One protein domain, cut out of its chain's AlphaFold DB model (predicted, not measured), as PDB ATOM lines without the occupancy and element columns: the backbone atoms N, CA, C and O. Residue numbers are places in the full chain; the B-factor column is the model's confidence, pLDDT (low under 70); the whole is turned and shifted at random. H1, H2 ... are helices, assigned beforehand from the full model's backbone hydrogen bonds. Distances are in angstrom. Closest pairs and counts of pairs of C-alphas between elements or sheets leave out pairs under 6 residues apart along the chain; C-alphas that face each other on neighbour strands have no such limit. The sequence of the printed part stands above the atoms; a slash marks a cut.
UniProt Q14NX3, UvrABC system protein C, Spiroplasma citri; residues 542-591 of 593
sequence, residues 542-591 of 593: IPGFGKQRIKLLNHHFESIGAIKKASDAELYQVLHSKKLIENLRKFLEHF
ATOM      1  N   ILE A 542     267.997 138.435 222.758       79.81
ATOM      2  CA  ILE A 542     268.648 139.485 223.552       79.81
ATOM      3  C   ILE A 542     268.163 139.411 225.013       79.81
ATOM      4  O   ILE A 542     266.966 139.572 225.280       79.81
ATOM      5  N   PRO A 543     269.062 139.256 226.004       72.81
ATOM      6  CA  PRO A 543     268.683 139.231 227.414       72.81
ATOM      7  C   PRO A 543     267.896 140.486 227.830       72.81
ATOM      8  O   PRO A 543     268.384 141.617 227.730       72.81
ATOM      9  N   GLY A 544     266.667 140.287 228.318       72.00
ATOM     10  CA  GLY A 544     265.754 141.362 228.735       72.00
ATOM     11  C   GLY A 544     264.762 141.843 227.664       72.00
ATOM     12  O   GLY A 544     263.959 142.742 227.951       72.00
ATOM     13  N   PHE A 545     264.769 141.246 226.466       77.31
ATOM     14  CA  PHE A 545     263.819 141.522 225.385       77.31
ATOM     15  C   PHE A 545     262.754 140.421 225.292       77.31
ATOM     16  O   PHE A 545     262.882 139.447 224.564       77.31
ATOM     17  N   GLY A 546     261.665 140.584 226.047       71.62
ATOM     18  CA  GLY A 546     260.482 139.727 225.925       71.62
ATOM     19  C   GLY A 546     259.536 140.157 224.795       71.62
ATOM     20  O   GLY A 546     259.614 141.281 224.285       71.62
ATOM     21  N   LYS A 547     258.553 139.302 224.478       72.31
ATOM     22  CA  LYS A 547     257.553 139.483 223.401       72.31
ATOM     23  C   LYS A 547     256.896 140.873 223.346       72.31
ATOM     24  O   LYS A 547     256.597 141.366 222.261       72.31
ATOM     25  N   GLN A 548     256.664 141.525 224.488       71.88
ATOM     26  CA  GLN A 548     256.056 142.865 224.539       71.88
ATOM     27  C   GLN A 548     256.995 143.978 224.046       71.88
ATOM     28  O   GLN A 548     256.565 144.858 223.304       71.88
ATOM     29  N   ARG A 549     258.285 143.925 224.399       78.69
ATOM     30  CA  ARG A 549     259.280 144.939 224.001       78.69
ATOM     31  C   ARG A 549     259.658 144.824 222.529       78.69
ATOM     32  O   ARG A 549     259.857 145.826 221.853       78.69
ATOM     33  N   ILE A 550     259.661 143.602 222.014       75.31
ATOM     34  CA  ILE A 550     259.891 143.327 220.595       75.31
ATOM     35  C   ILE A 550     258.707 143.811 219.756       75.31
ATOM     36  O   ILE A 550     258.900 144.421 218.709       75.31
ATOM     37  N   LYS A 551     257.471 143.633 220.248       75.00
ATOM     38  CA  LYS A 551     256.285 144.248 219.635       75.00
ATOM     39  C   LYS A 551     256.376 145.776 219.598       75.00
ATOM     40  O   LYS A 551     256.035 146.347 218.570       75.00
ATOM     41  N   LEU A 552     256.842 146.414 220.675       78.38
ATOM     42  CA  LEU A 552     257.059 147.867 220.735       78.38
ATOM     43  C   LEU A 552     258.076 148.331 219.684       78.38
ATOM     44  O   LEU A 552     257.791 149.248 218.920       78.38
ATOM     45  N   LEU A 553     259.214 147.644 219.571       79.56
ATOM     46  CA  LEU A 553     260.224 147.960 218.558       79.56
ATOM     47  C   LEU A 553     259.724 147.750 217.129       79.56
ATOM     48  O   LEU A 553     259.891 148.637 216.302       79.56
ATOM     49  N   ASN A 554     259.049 146.635 216.851       73.75
ATOM     50  CA  ASN A 554     258.494 146.342 215.525       73.75
ATOM     51  C   ASN A 554     257.287 147.224 215.158       73.75
ATOM     52  O   ASN A 554     256.850 147.219 214.008       73.75
ATOM     53  N   HIS A 555     256.694 147.927 216.127       75.00
ATOM     54  CA  HIS A 555     255.670 148.939 215.869       75.00
ATOM     55  C   HIS A 555     256.296 150.288 215.510       75.00
ATOM     56  O   HIS A 555     255.773 150.991 214.651       75.00
ATOM     57  N   HIS A 556     257.413 150.628 216.155       76.62
ATOM     58  CA  HIS A 556     258.067 151.925 216.009       76.62
ATOM     59  C   HIS A 556     259.107 151.968 214.877       76.62
ATOM     60  O   HIS A 556     259.377 153.032 214.328       76.62
ATOM     61  N   PHE A 557     259.677 150.818 214.508       78.06
ATOM     62  CA  PHE A 557     260.689 150.688 213.465       78.06
ATOM     63  C   PHE A 557     260.270 149.633 212.438       78.06
ATOM     64  O   PHE A 557     259.924 148.505 212.781       78.06
ATOM     65  N   GLU A 558     260.332 149.993 211.155       64.06
ATOM     66  CA  GLU A 558     259.841 149.144 210.056       64.06
ATOM     67  C   GLU A 558     260.744 147.935 209.751       64.06
ATOM     68  O   GLU A 558     260.325 146.999 209.069       64.06
ATOM     69  N   SER A 559     261.995 147.941 210.224       68.94
ATOM     70  CA  SER A 559     262.963 146.853 210.024       68.94
ATOM     71  C   SER A 559     264.114 146.904 211.038       68.94
ATOM     72  O   SER A 559     264.391 147.962 211.603       68.94
ATOM     73  N   ILE A 560     264.867 145.803 211.203       70.38
ATOM     74  CA  ILE A 560     266.141 145.795 211.965       70.38
ATOM     75  C   ILE A 560     267.118 146.851 211.425       70.38
ATOM     76  O   ILE A 560     267.816 147.493 212.205       70.38
ATOM     77  N   GLY A 561     267.148 147.079 210.106       72.56
ATOM     78  CA  GLY A 561     267.984 148.120 209.505       72.56
ATOM     79  C   GLY A 561     267.612 149.528 209.983       72.56
ATOM     80  O   GLY A 561     268.500 150.348 210.208       72.56
ATOM     81  N   ALA A 562     266.318 149.792 210.197       77.56
ATOM     82  CA  ALA A 562     265.845 151.038 210.795       77.56
ATOM     83  C   ALA A 562     266.213 151.132 212.286       77.56
ATOM     84  O   ALA A 562     266.683 152.177 212.719       77.56
ATOM     85  N   ILE A 563     266.108 150.031 213.044       82.25
ATOM     86  CA  ILE A 563     266.547 149.969 214.453       82.25
ATOM     87  C   ILE A 563     268.057 150.250 214.568       82.25
ATOM     88  O   ILE A 563     268.482 150.992 215.448       82.25
ATOM     89  N   LYS A 564     268.875 149.709 213.654       80.44
ATOM     90  CA  LYS A 564     270.334 149.920 213.630       80.44
ATOM     91  C   LYS A 564     270.711 151.383 213.372       80.44
ATOM     92  O   LYS A 564     271.687 151.861 213.945       80.44
ATOM     93  N   LYS A 565     269.935 152.085 212.542       83.19
ATOM     94  CA  LYS A 565     270.141 153.504 212.197       83.19
ATOM     95  C   LYS A 565     269.512 154.488 213.187       83.19
ATOM     96  O   LYS A 565     269.911 155.648 213.181       83.19
ATOM     97  N   ALA A 566     268.550 154.051 213.998       86.31
ATOM     98  CA  ALA A 566     267.905 154.890 215.003       86.31
ATOM     99  C   ALA A 566     268.935 155.428 216.002       86.31
ATOM    100  O   ALA A 566     269.905 154.741 216.321       86.31
ATOM    101  N   SER A 567     268.726 156.639 216.506       88.62
ATOM    102  CA  SER A 567     269.543 157.243 217.564       88.62
ATOM    103  C   SER A 567     269.209 156.659 218.941       88.62
ATOM    104  O   SER A 567     268.119 156.133 219.166       88.62
ATOM    105  N   ASP A 568     270.125 156.776 219.908       84.50
ATOM    106  CA  ASP A 568     269.862 156.309 221.280       84.50
ATOM    107  C   ASP A 568     268.695 157.062 221.936       84.50
ATOM    108  O   ASP A 568     267.969 156.486 222.745       84.50
ATOM    109  N   ALA A 569     268.457 158.318 221.541       82.50
ATOM    110  CA  ALA A 569     267.296 159.092 221.974       82.50
ATOM    111  C   ALA A 569     265.978 158.490 221.452       82.50
ATOM    112  O   ALA A 569     265.028 158.338 222.218       82.50
ATOM    113  N   GLU A 570     265.931 158.083 220.181       83.50
ATOM    114  CA  GLU A 570     264.764 157.421 219.580       83.50
ATOM    115  C   GLU A 570     264.540 156.019 220.159       83.50
ATOM    116  O   GLU A 570     263.407 155.637 220.444       83.50
ATOM    117  N   LEU A 571     265.608 155.255 220.415       83.75
ATOM    118  CA  LEU A 571     265.501 153.951 221.078       83.75
ATOM    119  C   LEU A 571     265.034 154.091 222.537       83.75
ATOM    120  O   LEU A 571     264.274 153.252 223.027       83.75
ATOM    121  N   TYR A 572     265.430 155.165 223.226       86.69
ATOM    122  CA  TYR A 572     264.998 155.450 224.596       86.69
ATOM    123  C   TYR A 572     263.525 155.844 224.693       86.69
ATOM    124  O   TYR A 572     262.876 155.484 225.675       86.69
ATOM    125  N   GLN A 573     262.971 156.498 223.667       83.25
ATOM    126  CA  GLN A 573     261.532 156.775 223.588       83.25
ATOM    127  C   GLN A 573     260.677 155.501 223.525       83.25
ATOM    128  O   GLN A 573     259.510 155.548 223.897       83.25
ATOM    129  N   VAL A 574     261.251 154.372 223.096       83.06
ATOM    130  CA  VAL A 574     260.533 153.096 222.943       83.06
ATOM    131  C   VAL A 574     260.833 152.120 224.082       83.06
ATOM    132  O   VAL A 574     259.940 151.423 224.562       83.06
ATOM    133  N   LEU A 575     262.094 152.030 224.513       83.44
ATOM    134  CA  LEU A 575     262.545 151.033 225.490       83.44
ATOM    135  C   LEU A 575     262.613 151.562 226.926       83.44
ATOM    136  O   LEU A 575     262.656 150.755 227.856       83.44
ATOM    137  N   HIS A 576     262.662 152.887 227.108       83.62
ATOM    138  CA  HIS A 576     262.757 153.583 228.400       83.62
ATOM    139  C   HIS A 576     263.843 153.033 229.348       83.62
ATOM    140  O   HIS A 576     263.728 153.119 230.569       83.62
ATOM    141  N   SER A 577     264.906 152.432 228.805       84.75
ATOM    142  CA  SER A 577     265.966 151.794 229.589       84.75
ATOM    143  C   SER A 577     267.301 151.852 228.860       84.75
ATOM    144  O   SER A 577     267.483 151.207 227.828       84.75
ATOM    145  N   LYS A 578     268.270 152.574 229.439       83.31
ATOM    146  CA  LYS A 578     269.630 152.695 228.884       83.31
ATOM    147  C   LYS A 578     270.337 151.337 228.777       83.31
ATOM    148  O   LYS A 578     270.920 151.031 227.746       83.31
ATOM    149  N   LYS A 579     270.165 150.470 229.781       83.31
ATOM    150  CA  LYS A 579     270.749 149.118 229.819       83.31
ATOM    151  C   LYS A 579     270.253 148.214 228.679       83.31
ATOM    152  O   LYS A 579     271.009 147.406 228.153       83.31
ATOM    153  N   LEU A 580     268.986 148.343 228.274       83.88
ATOM    154  CA  LEU A 580     268.438 147.577 227.145       83.88
ATOM    155  C   LEU A 580     268.929 148.105 225.799       83.88
ATOM    156  O   LEU A 580     269.146 147.313 224.887       83.88
ATOM    157  N   ILE A 581     269.110 149.422 225.683       86.31
ATOM    158  CA  ILE A 581     269.679 150.051 224.487       86.31
ATOM    159  C   ILE A 581     271.125 149.592 224.305       86.31
ATOM    160  O   ILE A 581     271.484 149.175 223.212       86.31
ATOM    161  N   GLU A 582     271.921 149.557 225.374       84.12
ATOM    162  CA  GLU A 582     273.284 149.012 225.342       84.12
ATOM    163  C   GLU A 582     273.313 147.537 224.911       84.12
ATOM    164  O   GLU A 582     274.102 147.168 224.041       84.12
ATOM    165  N   ASN A 583     272.428 146.693 225.456       82.38
ATOM    166  CA  ASN A 583     272.324 145.285 225.051       82.38
ATOM    167  C   ASN A 583     271.930 145.133 223.572       82.38
ATOM    168  O   ASN A 583     272.489 144.295 222.864       82.38
ATOM    169  N   LEU A 584     270.996 145.961 223.095       84.44
ATOM    170  CA  LEU A 584     270.565 145.991 221.698       84.44
ATOM    171  C   LEU A 584     271.688 146.462 220.768       84.44
ATOM    172  O   LEU A 584     271.902 145.857 219.722       84.44
ATOM    173  N   ARG A 585     272.441 147.500 221.150       84.50
ATOM    174  CA  ARG A 585     273.595 148.007 220.391       84.50
ATOM    175  C   ARG A 585     274.695 146.961 220.273       84.50
ATOM    176  O   ARG A 585     275.097 146.651 219.156       84.50
ATOM    177  N   LYS A 586     275.090 146.343 221.392       82.12
ATOM    178  CA  LYS A 586     276.083 145.254 221.415       82.12
ATOM    179  C   LYS A 586     275.679 144.091 220.512       82.12
ATOM    180  O   LYS A 586     276.516 143.546 219.796       82.12
ATOM    181  N   PHE A 587     274.397 143.734 220.511       81.94
ATOM    182  CA  PHE A 587     273.868 142.710 219.615       81.94
ATOM    183  C   PHE A 587     273.959 143.136 218.138       81.94
ATOM    184  O   PHE A 587     274.479 142.393 217.311       81.94
ATOM    185  N   LEU A 588     273.523 144.355 217.799       78.62
ATOM    186  CA  LEU A 588     273.502 144.878 216.424       78.62
ATOM    187  C   LEU A 588     274.895 145.146 215.818       78.62
ATOM    188  O   LEU A 588     275.017 145.203 214.589       78.62
ATOM    189  N   GLU A 589     275.926 145.316 216.651       73.06
ATOM    190  CA  GLU A 589     277.336 145.392 216.235       73.06
ATOM    191  C   GLU A 589     277.875 144.048 215.729       73.06
ATOM    192  O   GLU A 589     278.687 144.021 214.805       73.06
ATOM    193  N   HIS A 590     277.387 142.939 216.290       63.66
ATOM    194  CA  HIS A 590     277.776 141.577 215.905       63.66
ATOM    195  C   HIS A 590     276.812 140.960 214.881       63.66
ATOM    196  O   HIS A 590     277.151 139.995 214.202       63.66
ATOM    197  N   PHE A 591     275.615 141.533 214.736       60.12
ATOM    198  CA  PHE A 591     274.603 141.096 213.785       60.12
ATOM    199  C   PHE A 591     274.894 141.643 212.373       60.12
ATOM    200  O   PHE A 591     274.713 142.838 212.101       60.12
TER     201      PHE A 591
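Overview. This is residues 542 to 591 of the 593 residues of the protein "UvrABC system protein C" of Spiroplasma citri (UniProt Q14NX3). Four helices make a small rounded cluster: H1 and H4 stand on opposite sides, H3 bridges them, and H2 lies near the other three. The printed part has 50 residues, with named helices H1, H2, H3, H4 in that order and no named strand. It is all helix and compact, with a radius of gyration of the C-alphas of 9.7 A and spans of 23 by 20 by 19 A.

Arrangement. Start at H1, residues 547 to 556, which touches H3, residues 568 to 575; their closest C-alphas, Leu 552 and Val 574, are 6.7 A apart. They run opposite ways at a steep tilt of 48 degrees. H4, residues 578 to 590, touches H3 with residues 578 to 581 alone; the closest C-alphas, Leu 571 and Ile 581, are 6.7 A apart. H1 and H4 are apart. H2, residues 560 to 565, is close to H4 but not clearly touching, the closest C-alphas, Lys 564 and Leu 588, being 6.6 A apart. Every O i to N i+4 pair is within hydrogen-bond range in H1 and H2, 3 of 4 in H3 and 8 of 9 in H4.

Along the chain. Find C-alpha 547 at (257.553, 139.483, 223.401), where H1 begins; H4 runs 18.9 A to C-alpha 590 at (277.776, 141.577, 215.905).

Size, cuts and confidence. The printed part has no cut, its three links are tight, and pLDDT is under 70 at residues 558 to 559 and 590 to 591.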